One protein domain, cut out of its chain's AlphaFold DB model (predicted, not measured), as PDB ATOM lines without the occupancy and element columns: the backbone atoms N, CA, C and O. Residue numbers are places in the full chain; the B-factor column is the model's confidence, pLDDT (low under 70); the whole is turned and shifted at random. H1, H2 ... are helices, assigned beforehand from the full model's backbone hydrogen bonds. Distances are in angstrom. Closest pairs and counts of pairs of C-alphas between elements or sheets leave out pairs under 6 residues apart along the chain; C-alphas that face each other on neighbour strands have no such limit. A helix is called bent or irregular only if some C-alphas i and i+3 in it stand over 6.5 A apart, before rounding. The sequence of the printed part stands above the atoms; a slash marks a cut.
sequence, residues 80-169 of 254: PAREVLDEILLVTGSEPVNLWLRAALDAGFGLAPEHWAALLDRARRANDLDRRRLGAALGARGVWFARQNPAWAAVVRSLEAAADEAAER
ATOM      1  N   PRO A  80     247.646 217.831 315.387       88.38
ATOM      2  CA  PRO A  80     247.032 217.533 314.096       88.38
ATOM      3  C   PRO A  80     245.559 217.103 314.234       88.38
ATOM      4  O   PRO A  80     244.736 217.415 313.382       88.38
ATOM      5  N   ALA A  81     245.157 216.472 315.347       89.12
ATOM      6  CA  ALA A  81     243.747 216.127 315.567       89.12
ATOM      7  C   ALA A  81     242.876 217.367 315.803       89.12
ATOM      8  O   ALA A  81     241.697 217.366 315.446       89.12
ATOM      9  N   ARG A  82     243.441 218.413 316.415       95.06
ATOM     10  CA  ARG A  82     242.771 219.705 316.609       95.06
ATOM     11  C   ARG A  82     242.591 220.440 315.284       95.06
ATOM     12  O   ARG A  82     241.495 220.922 315.034       95.06
ATOM     13  N   GLU A  83     243.607 220.433 314.427       93.06
ATOM     14  CA  GLU A  83     243.546 221.034 313.087       93.06
ATOM     15  C   GLU A  83     242.465 220.374 312.220       93.06
ATOM     16  O   GLU A  83     241.629 221.058 311.637       93.06
ATOM     17  N   VAL A  84     242.382 219.039 312.238       91.69
ATOM     18  CA  VAL A  84     241.302 218.311 311.549       91.69
ATOM     19  C   VAL A  84     239.923 218.700 312.092       91.69
ATOM     20  O   VAL A  84     238.958 218.795 311.333       91.69
ATOM     21  N   LEU A  85     239.793 218.937 313.403       95.44
ATOM     22  CA  LEU A  85     238.533 219.419 313.971       95.44
ATOM     23  C   LEU A  85     238.198 220.832 313.483       95.44
ATOM     24  O   LEU A  85     237.032 221.093 313.187       95.44
ATOM     25  N   ASP A  86     239.187 221.718 313.379       95.50
ATOM     26  CA  ASP A  86     238.996 223.066 312.843       95.50
ATOM     27  C   ASP A  86     238.469 223.013 311.404       95.50
ATOM     28  O   ASP A  86     237.456 223.645 311.100       95.50
ATOM     29  N   GLU A  87     239.062 222.177 310.548       92.94
ATOM     30  CA  GLU A  87     238.581 221.951 309.180       92.94
ATOM     31  C   GLU A  87     237.152 221.388 309.152       92.94
ATOM     32  O   GLU A  87     236.282 221.892 308.435       92.94
ATOM     33  N   ILE A  88     236.865 220.382 309.983       92.56
ATOM     34  CA  ILE A  88     235.530 219.782 310.110       92.56
ATOM     35  C   ILE A  88     234.483 220.820 310.544       92.56
ATOM     36  O   ILE A  88     233.332 220.773 310.092       92.56
ATOM     37  N   LEU A  89     234.850 221.757 311.420       93.88
ATOM     38  CA  LEU A  89     233.945 222.801 311.897       93.88
ATOM     39  C   LEU A  89     233.572 223.804 310.796       93.88
ATOM     40  O   LEU A  89     232.469 224.357 310.866       93.88
ATOM     41  N   LEU A  90     234.417 223.984 309.772       91.69
ATOM     42  CA  LEU A  90     234.126 224.813 308.594       91.69
ATOM     43  C   LEU A  90     233.110 224.159 307.645       91.69
ATOM     44  O   LEU A  90     232.366 224.858 306.956       91.69
ATOM     45  N   VAL A  91     233.047 222.826 307.617       87.75
ATOM     46  CA  VAL A  91     232.121 222.072 306.759       87.75
ATOM     47  C   VAL A  91     230.730 221.984 307.402       87.75
ATOM     48  O   VAL A  91     230.581 221.912 308.624       87.75
ATOM     49  N   THR A  92     229.673 221.961 306.586       79.75
ATOM     50  CA  THR A  92     228.280 221.782 307.040       79.75
ATOM     51  C   THR A  92     227.962 220.310 307.344       79.75
ATOM     52  O   THR A  92     228.361 219.417 306.605       79.75
ATOM     53  N   GLY A  93     227.174 220.054 308.396       83.44
ATOM     54  CA  GLY A  93     226.644 218.723 308.751       83.44
ATOM     55  C   GLY A  93     227.315 218.087 309.973       83.44
ATOM     56  O   GLY A  93     228.520 218.210 310.167       83.44
ATOM     57  N   SER A  94     226.558 217.433 310.854       88.44
ATOM     58  CA  SER A  94     227.110 216.968 312.142       88.44
ATOM     59  C   SER A  94     227.841 215.629 312.061       88.44
ATOM     60  O   SER A  94     228.533 215.257 313.004       88.44
ATOM     61  N   GLU A  95     227.732 214.911 310.941       85.19
ATOM     62  CA  GLU A  95     228.333 213.584 310.778       85.19
ATOM     63  C   GLU A  95     229.868 213.594 310.925       85.19
ATOM     64  O   GLU A  95     230.363 212.839 311.761       85.19
ATOM     65  N   PRO A  96     230.646 214.466 310.247       87.44
ATOM     66  CA  PRO A  96     232.100 214.504 310.432       87.44
ATOM     67  C   PRO A  96     232.510 214.816 311.878       87.44
ATOM     68  O   PRO A  96     233.444 214.218 312.405       87.44
ATOM     69  N   VAL A  97     231.754 215.685 312.561       93.31
ATOM     70  CA  VAL A  97     231.980 216.000 313.981       93.31
ATOM     71  C   VAL A  97     231.719 214.774 314.856       93.31
ATOM     72  O   VAL A  97     232.522 214.458 315.730       93.31
ATOM     73  N   ASN A  98     230.626 214.048 314.614       90.12
ATOM     74  CA  ASN A  98     230.307 212.819 315.342       90.12
ATOM     75  C   ASN A  98     231.399 211.753 315.168       90.12
ATOM     76  O   ASN A  98     231.714 211.033 316.118       90.12
ATOM     77  N   LEU A  99     231.982 211.662 313.969       85.75
ATOM     78  CA  LEU A  99     233.095 210.762 313.674       85.75
ATOM     79  C   LEU A  99     234.368 211.166 314.416       85.75
ATOM     80  O   LEU A  99     234.993 210.311 315.044       85.75
ATOM     81  N   TRP A 100     234.702 212.455 314.404       93.75
ATOM     82  CA  TRP A 100     235.839 212.989 315.149       93.75
ATOM     83  C   TRP A 100     235.693 212.740 316.655       93.75
ATOM     84  O   TRP A 100     236.596 212.186 317.276       93.75
ATOM     85  N   LEU A 101     234.526 213.056 317.236       93.50
ATOM     86  CA  LEU A 101     234.254 212.858 318.667       93.50
ATOM     87  C   LEU A 101     234.389 211.391 319.070       93.50
ATOM     88  O   LEU A 101     234.919 211.086 320.133       93.50
ATOM     89  N   ARG A 102     233.915 210.475 318.220       87.44
ATOM     90  CA  ARG A 102     234.074 209.038 318.446       87.44
ATOM     91  C   ARG A 102     235.549 208.638 318.454       87.44
ATOM     92  O   ARG A 102     235.978 208.022 319.418       87.44
ATOM     93  N   ALA A 103     236.307 209.015 317.423       83.19
ATOM     94  CA  ALA A 103     237.724 208.672 317.318       83.19
ATOM     95  C   ALA A 103     238.540 209.224 318.499       83.19
ATOM     96  O   ALA A 103     239.324 208.492 319.095       83.19
ATOM     97  N   ALA A 104     238.285 210.475 318.895       90.38
ATOM     98  CA  ALA A 104     238.932 211.092 320.049       90.38
ATOM     99  C   ALA A 104     238.656 210.315 321.346       90.38
ATOM    100  O   ALA A 104     239.580 210.025 322.104       90.38
ATOM    101  N   LEU A 105     237.392 209.949 321.590       88.81
ATOM    102  CA  LEU A 105     236.994 209.207 322.787       88.81
ATOM    103  C   LEU A 105     237.559 207.787 322.817       88.81
ATOM    104  O   LEU A 105     237.989 207.354 323.888       88.81
ATOM    105  N   ASP A 106     237.561 207.098 321.672       83.44
ATOM    106  CA  ASP A 106     238.110 205.748 321.515       83.44
ATOM    107  C   ASP A 106     239.632 205.745 321.762       83.44
ATOM    108  O   ASP A 106     240.155 204.813 322.369       83.44
ATOM    109  N   ALA A 107     240.328 206.824 321.386       81.50
ATOM    110  CA  ALA A 107     241.745 207.049 321.681       81.50
ATOM    111  C   ALA A 107     242.011 207.619 323.096       81.50
ATOM    112  O   ALA A 107     243.154 207.892 323.454       81.50
ATOM    113  N   GLY A 108     240.973 207.809 323.922       88.50
ATOM    114  CA  GLY A 108     241.102 208.275 325.310       88.50
ATOM    115  C   GLY A 108     241.257 209.791 325.489       88.50
ATOM    116  O   GLY A 108     241.457 210.260 326.610       88.50
ATOM    117  N   PHE A 109     241.114 210.580 324.426       93.56
ATOM    118  CA  PHE A 109     241.203 212.038 324.472       93.56
ATOM    119  C   PHE A 109     239.851 212.702 324.766       93.56
ATOM    120  O   PHE A 109     238.779 212.105 324.618       93.56
ATOM    121  N   GLY A 110     239.913 213.948 325.241       94.50
ATOM    122  CA  GLY A 110     238.763 214.847 325.369       94.50
ATOM    123  C   GLY A 110     238.769 215.950 324.309       94.50
ATOM    124  O   GLY A 110     239.486 215.884 323.314       94.50
ATOM    125  N   LEU A 111     237.986 217.001 324.543       96.00
ATOM    126  CA  LEU A 111     237.976 218.215 323.726       96.00
ATOM    127  C   LEU A 111     238.919 219.283 324.277       96.00
ATOM    128  O   LEU A 111     238.919 219.573 325.477       96.00
ATOM    129  N   ALA A 112     239.653 219.946 323.384       95.62
ATOM    130  CA  ALA A 112     240.409 221.135 323.749       95.62
ATOM    131  C   ALA A 112     239.459 222.323 324.043       95.62
ATOM    132  O   ALA A 112     238.439 222.465 323.364       95.62
ATOM    133  N   PRO A 113     239.772 223.195 325.028       95.19
ATOM    134  CA  PRO A 113     238.892 224.304 325.427       95.19
ATOM    135  C   PRO A 113     238.527 225.293 324.316       95.19
ATOM    136  O   PRO A 113     237.444 225.869 324.316       95.19
ATOM    137  N   GLU A 114     239.432 225.461 323.362       96.56
ATOM    138  CA  GLU A 114     239.314 226.320 322.179       96.56
ATOM    139  C   GLU A 114     238.152 225.890 321.261       96.56
ATOM    140  O   GLU A 114     237.496 226.742 320.664       96.56
ATOM    141  N   HIS A 115     237.795 224.600 321.247       97.31
ATOM    142  CA  HIS A 115     236.693 224.066 320.432       97.31
ATOM    143  C   HIS A 115     235.342 224.018 321.151       97.31
ATOM    144  O   HIS A 115     234.316 223.757 320.515       97.31
ATOM    145  N   TRP A 116     235.296 224.259 322.468       97.00
ATOM    146  CA  TRP A 116     234.074 224.076 323.264       97.00
ATOM    147  C   TRP A 116     232.926 224.960 322.780       97.00
ATOM    148  O   TRP A 116     231.829 224.462 322.537       97.00
ATOM    149  N   ALA A 117     233.172 226.261 322.614       97.31
ATOM    150  CA  ALA A 117     232.131 227.207 322.222       97.31
ATOM    151  C   ALA A 117     231.565 226.889 320.829       97.31
ATOM    152  O   ALA A 117     230.347 226.825 320.661       97.31
ATOM    153  N   ALA A 118     232.438 226.609 319.853       96.62
ATOM    154  CA  ALA A 118     232.038 226.283 318.487       96.62
ATOM    155  C   ALA A 118     231.170 225.015 318.428       96.62
ATOM    156  O   ALA A 118     230.125 224.999 317.772       96.62
ATOM    157  N   LEU A 119     231.555 223.966 319.162       96.94
ATOM    158  CA  LEU A 119     230.792 222.719 319.221       96.94
ATOM    159  C   LEU A 119     229.467 222.871 319.967       96.94
ATOM    160  O   LEU A 119     228.464 222.319 319.519       96.94
ATOM    161  N   LEU A 120     229.425 223.638 321.059       97.50
ATOM    162  CA  LEU A 120     228.185 223.919 321.788       97.50
ATOM    163  C   LEU A 120     227.207 224.740 320.942       97.50
ATOM    164  O   LEU A 120     226.011 224.442 320.922       97.50
ATOM    165  N   ASP A 121     227.697 225.722 320.186       97.00
ATOM    166  CA  ASP A 121     226.864 226.483 319.256       97.00
ATOM    167  C   ASP A 121     226.365 225.637 318.090       97.00
ATOM    168  O   ASP A 121     225.205 225.767 317.687       97.00
ATOM    169  N   ARG A 122     227.197 224.733 317.571       95.56
ATOM    170  CA  ARG A 122     226.771 223.770 316.555       95.56
ATOM    171  C   ARG A 122     225.709 222.826 317.110       95.56
ATOM    172  O   ARG A 122     224.653 222.686 316.503       95.56
ATOM    173  N   ALA A 123     225.927 222.278 318.303       95.56
ATOM    174  CA  ALA A 123     224.956 221.460 319.021       95.56
ATOM    175  C   ALA A 123     223.653 222.229 319.290       95.56
ATOM    176  O   ALA A 123     222.570 221.662 319.290       95.56
ATOM    177  N   ARG A 124     223.701 223.542 319.508       95.94
ATOM    178  CA  ARG A 124     222.482 224.344 319.673       95.94
ATOM    179  C   ARG A 124     221.660 224.436 318.382       95.94
ATOM    180  O   ARG A 124     220.439 224.526 318.458       95.94
ATOM    181  N   ARG A 125     222.314 224.449 317.217       94.25
ATOM    182  CA  ARG A 125     221.671 224.611 315.898       94.25
ATOM    183  C   ARG A 125     221.280 223.282 315.251       94.25
ATOM    184  O   ARG A 125     220.369 223.264 314.431       94.25
ATOM    185  N   ALA A 126     221.974 222.201 315.593       90.44
ATOM    186  CA  ALA A 126     221.871 220.912 314.925       90.44
ATOM    187  C   ALA A 126     221.441 219.805 315.902       90.44
ATOM    188  O   ALA A 126     222.058 219.592 316.949       90.44
ATOM    189  N   ASN A 127     220.372 219.083 315.557       86.44
ATOM    190  CA  ASN A 127     219.820 218.007 316.392       86.44
ATOM    191  C   ASN A 127     220.470 216.639 316.131       86.44
ATOM    192  O   ASN A 127     220.295 215.726 316.928       86.44
ATOM    193  N   ASP A 128     221.225 216.499 315.043       86.94
ATOM    194  CA  ASP A 128     221.900 215.270 314.608       86.94
ATOM    195  C   ASP A 128     223.288 215.064 315.247       86.94
ATOM    196  O   ASP A 128     223.929 214.033 315.031       86.94
ATOM    197  N   LEU A 129     223.766 216.023 316.045       91.81
ATOM    198  CA  LEU A 129     225.000 215.878 316.813       91.81
ATOM    199  C   LEU A 129     224.781 214.957 318.025       91.81
ATOM    200  O   LEU A 129     223.876 215.181 318.833       91.81
ATOM    201  N   ASP A 130     225.643 213.953 318.173       90.94
ATOM    202  CA  ASP A 130     225.581 212.965 319.247       90.94
ATOM    203  C   ASP A 130     225.913 213.612 320.602       90.94
ATOM    204  O   ASP A 130     227.070 213.887 320.939       90.94
ATOM    205  N   ARG A 131     224.864 213.854 321.397       93.81
ATOM    206  CA  ARG A 131     224.946 214.506 322.713       93.81
ATOM    207  C   ARG A 131     225.709 213.679 323.732       93.81
ATOM    208  O   ARG A 131     226.424 214.253 324.548       93.81
ATOM    209  N   ARG A 132     225.620 212.352 323.648       90.94
ATOM    210  CA  ARG A 132     226.347 211.452 324.543       90.94
ATOM    211  C   ARG A 132     227.847 211.603 324.324       90.94
ATOM    212  O   ARG A 132     228.589 211.838 325.274       90.94
ATOM    213  N   ARG A 133     228.299 211.520 323.066       91.81
ATOM    214  CA  ARG A 133     229.727 211.666 322.736       91.81
ATOM    215  C   ARG A 133     230.237 213.076 322.997       91.81
ATOM    216  O   ARG A 133     231.323 213.227 323.548       91.81
ATOM    217  N   LEU A 134     229.454 214.102 322.669       95.88
ATOM    218  CA  LEU A 134     229.835 215.481 322.973       95.88
ATOM    219  C   LEU A 134     230.019 215.695 324.484       95.88
ATOM    220  O   LEU A 134     231.023 216.268 324.897       95.88
ATOM    221  N   GLY A 135     229.086 215.209 325.307       95.25
ATOM    222  CA  GLY A 135     229.163 215.325 326.765       95.25
ATOM    223  C   GLY A 135     230.377 214.596 327.335       95.25
ATOM    224  O   GLY A 135     231.142 215.180 328.101       95.25
ATOM    225  N   ALA A 136     230.611 213.359 326.887       92.94
ATOM    226  CA  ALA A 136     231.775 212.572 327.289       92.94
ATOM    227  C   ALA A 136     233.108 213.230 326.891       92.94
ATOM    228  O   ALA A 136     234.071 213.171 327.653       92.94
ATOM    229  N   ALA A 137     233.173 213.871 325.718       94.88
ATOM    230  CA  ALA A 137     234.388 214.523 325.237       94.88
ATOM    231  C   ALA A 137     234.649 215.871 325.932       94.88
ATOM    232  O   ALA A 137     235.802 216.223 326.174       94.88
ATOM    233  N   LEU A 138     233.595 216.619 326.281       95.62
ATOM    234  CA  LEU A 138     233.691 217.846 327.080       95.62
ATOM    235  C   LEU A 138     234.150 217.571 328.519       95.62
ATOM    236  O   LEU A 138     234.879 218.382 329.099       95.62
ATOM    237  N   GLY A 139     233.686 216.462 329.098       93.88
ATOM    238  CA  GLY A 139     233.857 216.156 330.514       93.88
ATOM    239  C   GLY A 139     233.129 217.144 331.435       93.88
ATOM    240  O   GLY A 139     232.484 218.106 331.003       93.88
ATOM    241  N   ALA A 140     233.263 216.937 332.739       93.31
ATOM    242  CA  ALA A 140     232.684 217.750 333.797       93.31
ATOM    243  C   ALA A 140     233.083 219.225 333.674       93.31
ATOM    244  O   ALA A 140     232.243 220.108 333.854       93.31
ATOM    245  N   ARG A 141     234.342 219.515 333.320       94.50
ATOM    246  CA  ARG A 141     234.818 220.896 333.147       94.50
ATOM    247  C   ARG A 141     234.181 221.591 331.941       94.50
ATOM    248  O   ARG A 141     233.772 222.744 332.063       94.50
ATOM    249  N   GLY A 142     234.072 220.910 330.800       95.38
ATOM    250  CA  GLY A 142     233.420 221.467 329.614       95.38
ATOM    251  C   GLY A 142     231.913 221.659 329.819       95.38
ATOM    252  O   GLY A 142     231.363 222.692 329.440       95.38
ATOM    253  N   VAL A 143     231.247 220.726 330.508       95.44
ATOM    254  CA  VAL A 143     229.833 220.873 330.902       95.44
ATOM    255  C   VAL A 143     229.653 222.018 331.906       95.44
ATOM    256  O   VAL A 143     228.728 222.818 331.764       95.44
ATOM    257  N   TRP A 144     230.555 222.161 332.882       94.88
ATOM    258  CA  TRP A 144     230.557 223.299 333.808       94.88
ATOM    259  C   TRP A 144     230.688 224.632 333.065       94.88
ATOM    260  O   TRP A 144     229.952 225.567 333.382       94.88
ATOM    261  N   PHE A 145     231.566 224.707 332.058       95.25
ATOM    262  CA  PHE A 145     231.700 225.881 331.193       95.25
ATOM    263  C   PHE A 145     230.393 226.162 330.445       95.25
ATOM    264  O   PHE A 145     229.911 227.294 330.449       95.25
ATOM    265  N   ALA A 146     229.770 225.127 329.876       96.25
ATOM    266  CA  ALA A 146     228.518 225.267 329.145       96.25
ATOM    267  C   ALA A 146     227.369 225.796 330.028       96.25
ATOM    268  O   ALA A 146     226.572 226.619 329.578       96.25
ATOM    269  N   ARG A 147     227.314 225.381 331.303       95.38
ATOM    270  CA  ARG A 147     226.325 225.849 332.294       95.38
ATOM    271  C   ARG A 147     226.418 227.348 332.591       95.38
ATOM    272  O   ARG A 147     225.417 227.930 333.002       95.38
ATOM    273  N   GLN A 148     227.571 227.982 332.368       94.12
ATOM    274  CA  GLN A 148     227.731 229.422 332.600       94.12
ATOM    275  C   GLN A 148     227.012 230.283 331.549       94.12
ATOM    276  O   GLN A 148     226.839 231.482 331.758       94.12
ATOM    277  N   ASN A 149     226.583 229.698 330.423       94.56
ATOM    278  CA  ASN A 149     225.936 230.424 329.337       94.56
ATOM    279  C   ASN A 149     224.479 229.956 329.129       94.56
ATOM    280  O   ASN A 149     224.249 228.848 328.631       94.56
ATOM    281  N   PRO A 150     223.474 230.811 329.414       94.62
ATOM    282  CA  PRO A 150     222.061 230.471 329.236       94.62
ATOM    283  C   PRO A 150     221.682 230.042 327.813       94.62
ATOM    284  O   PRO A 150     220.746 229.258 327.643       94.62
ATOM    285  N   ALA A 151     222.410 230.500 326.787       96.12
ATOM    286  CA  ALA A 151     222.144 230.132 325.396       96.12
ATOM    287  C   ALA A 151     222.314 228.624 325.132       96.12
ATOM    288  O   ALA A 151     221.698 228.086 324.210       96.12
ATOM    289  N   TRP A 152     223.110 227.928 325.950       97.44
ATOM    290  CA  TRP A 152     223.360 226.492 325.827       97.44
ATOM    291  C   TRP A 152     222.573 225.653 326.839       97.44
ATOM    292  O   TRP A 152     222.754 224.441 326.887       97.44
ATOM    293  N   ALA A 153     221.649 226.241 327.609       96.12
ATOM    294  CA  ALA A 153     220.919 225.525 328.658       96.12
ATOM    295  C   ALA A 153     220.166 224.283 328.141       96.12
ATOM    296  O   ALA A 153     220.123 223.257 328.817       96.12
ATOM    297  N   ALA A 154     219.588 224.350 326.936       95.44
ATOM    298  CA  ALA A 154     218.947 223.193 326.307       95.44
ATOM    299  C   ALA A 154     219.958 222.101 325.932       95.44
ATOM    300  O   ALA A 154     219.696 220.927 326.165       95.44
ATOM    301  N   VAL A 155     221.127 222.496 325.413       96.50
ATOM    302  CA  VAL A 155     222.221 221.574 325.088       96.50
ATOM    303  C   VAL A 155     222.681 220.859 326.351       96.50
ATOM    304  O   VAL A 155     222.709 219.637 326.353       96.50
ATOM    305  N   VAL A 156     222.963 221.602 327.425       96.81
ATOM    306  CA  VAL A 156     223.412 221.060 328.717       96.81
ATOM    307  C   VAL A 156     222.451 219.996 329.246       96.81
ATOM    308  O   VAL A 156     222.898 218.893 329.541       96.81
ATOM    309  N   ARG A 157     221.139 220.273 329.276       96.00
ATOM    310  CA  ARG A 157     220.140 219.282 329.717       96.00
ATOM    311  C   ARG A 157     220.183 218.001 328.885       96.00
ATOM    312  O   ARG A 157     220.074 216.913 329.432       96.00
ATOM    313  N   SER A 158     220.352 218.121 327.567       94.06
ATOM    314  CA  SER A 158     220.479 216.953 326.691       94.06
ATOM    315  C   SER A 158     221.788 216.186 326.897       94.06
ATOM    316  O   SER A 158     221.792 214.971 326.733       94.06
ATOM    317  N   LEU A 159     222.894 216.863 327.237       94.31
ATOM    318  CA  LEU A 159     224.160 216.199 327.570       94.31
ATOM    319  C   LEU A 159     224.034 215.394 328.870       94.31
ATOM    320  O   LEU A 159     224.508 214.266 328.933       94.31
ATOM    321  N   GLU A 160     223.386 215.972 329.882       92.19
ATOM    322  CA  GLU A 160     223.173 215.346 331.192       92.19
ATOM    323  C   GLU A 160     222.263 214.117 331.077       92.19
ATOM    324  O   GLU A 160     222.664 213.033 331.486       92.19
ATOM    325  N   ALA A 161     221.115 214.242 330.404       90.19
ATOM    326  CA  ALA A 161     220.219 213.107 330.168       90.19
ATOM    327  C   ALA A 161     220.905 211.960 329.400       90.19
ATOM    328  O   ALA A 161     220.732 210.788 329.723       90.19
ATOM    329  N   ALA A 162     221.734 212.289 328.405       86.06
ATOM    330  CA  ALA A 162     222.470 211.287 327.638       86.06
ATOM    331  C   ALA A 162     223.590 210.602 328.446       86.06
ATOM    332  O   ALA A 162     223.984 209.484 328.106       86.06
ATOM    333  N   ALA A 163     224.131 211.261 329.476       81.38
ATOM    334  CA  ALA A 163     225.115 210.669 330.377       81.38
ATOM    335  C   ALA A 163     224.470 209.622 331.297       81.38
ATOM    336  O   ALA A 163     225.048 208.549 331.483       81.38
ATOM    337  N   ASP A 164     223.255 209.889 331.781       74.06
ATOM    338  CA  ASP A 164     222.491 208.948 332.607       74.06
ATOM    339  C   ASP A 164     222.137 207.674 331.815       74.06
ATOM    340  O   ASP A 164     222.385 206.562 332.277       74.06
ATOM    341  N   GLU A 165     221.685 207.813 330.562       68.94
ATOM    342  CA  GLU A 165     221.405 206.671 329.669       68.94
ATOM    343  C   GLU A 165     222.663 205.863 329.294       68.94
ATOM    344  O   GLU A 165     222.600 204.664 329.006       68.94
ATOM    345  N   ALA A 166     223.826 206.518 329.236       58.06
ATOM    346  CA  ALA A 166     225.091 205.884 328.880       58.06
ATOM    347  C   ALA A 166     225.606 204.944 329.968       58.06
ATOM    348  O   ALA A 166     226.189 203.912 329.634       58.06
ATOM    349  N   ALA A 167     225.384 205.295 331.236       54.78
ATOM    350  CA  ALA A 167     225.710 204.442 332.373       54.78
ATOM    351  C   ALA A 167     224.910 203.124 332.356       54.78
ATOM    352  O   ALA A 167     225.347 202.133 332.932       54.78
ATOM    353  N   GLU A 168     223.775 203.100 331.651       44.78
ATOM    354  CA  GLU A 168     222.853 201.963 331.589       44.78
ATOM    355  C   GLU A 168     223.049 201.066 330.345       44.78
ATOM    356  O   GLU A 168     222.558 199.939 330.306       44.78
ATOM    357  N   ARG A 169     223.794 201.513 329.320       44.12
ATOM    358  CA  ARG A 169     224.048 200.739 328.087       44.12
ATOM    359  C   ARG A 169     225.527 200.650 327.731       44.12
ATOM    360  O   ARG A 169     226.094 201.603 327.178       44.12
TER     361      ARG A 169
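Overview. This is residues 80 to 169 of the 254 residues of an uncharacterized protein of Microlunatus flavus (UniProt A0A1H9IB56). The long helix H5 makes one side of a compact body of helices and the helical hairpin H1 and H2 makes the opposite side, with H3 and H4 in the middle between them. H4 folds back at a kink of 105 degrees near residue 140, a V whose two ends come near H5, while H3 crosses from H1 to H5. The printed part has 90 residues with five named helices, H1, H2, H3, H4 and H5 in that order along the chain, and no named strand; its class is all helix. It is compact, with a radius of gyration of the C-alphas of 12.1 A, and rounded, with spans of 30 by 29 by 23 A.

Along the chain. H5, the longest helix, holds residues 150 to 168 and measures 28.6 A, from C-alpha 150 at (222.061, 230.471, 329.236) to C-alpha 168 at (222.853, 201.963, 331.589). H4 holds residues 131 to 147, 14.9 A from first to last C-alpha. H3 holds residues 113 to 125 and measures 19.7 A. H2 holds residues 95 to 106, 16.5 A, and H1 holds residues 80 to 90, 15.8 A, beginning with C-alpha 80 at (247.032, 217.533, 314.096). Three helices are irregular: in H3 C-alphas 114 and 117 are 7.2 A apart, in H4 C-alphas 137 and 140 are 9.3 A apart, and in H5 C-alphas 151 and 154 are 7.7 A apart.

Arrangement. H5 and H4 touch, the closest C-alphas being those of Ala 162 and Arg 132, 5.0 A apart, at a steep tilt of 48 degrees, opposite ways. With residues 152 to 155 alone H5 touches residues 120 to 124 of H3; their lines are about perpendicular at 86 degrees, and the closest C-alphas, of Val 155 and Arg 124, are 6.1 A apart. H3 and H4 are the hubs, touching three helices each. They touch each other at Trp 116 and Gly 142, the closest C-alphas, 6.9 A apart, at a steep tilt of 68 degrees, only just short of about perpendicular. H4 touches H2 with residues 133 to 137 alone, about perpendicular at 83 degrees; the closest C-alphas, of Arg 133 and Leu 101, are 6.2 A apart. H1 and H2 form a hairpin at a shallow tilt of 23 degrees, with the C-alphas of Ile 88 and Pro 96 closest at 6.3 A. H1 and H3 only just touch, with 3 pairs of C-alphas within 8 A, the closest those of Leu 89 and Ala 118 at 7.7 A. Helix packing is mostly crossed, but only just: 2 of 6 pairs are at a shallow tilt. H1 is apart from H4 and H5, and H2 is apart from H3 and H5. In H1 and H2 every O i to N i+4 pair is within hydrogen-bond range; the counts are 7 of 9 in H3, 11 of 13 in H4 and 12 of 15 in H5.

Size, cuts and confidence. The two C-alphas farthest apart, those of Leu 90 and Glu 168, are 34.3 A apart. The printed part has no cut. The links H1 to H2, H3 to H4 and H4 to H5 are tight, and the link H2 to H3 is short. The mean pLDDT of the printed part is 90.2, and residues 165 to 169 are under 70.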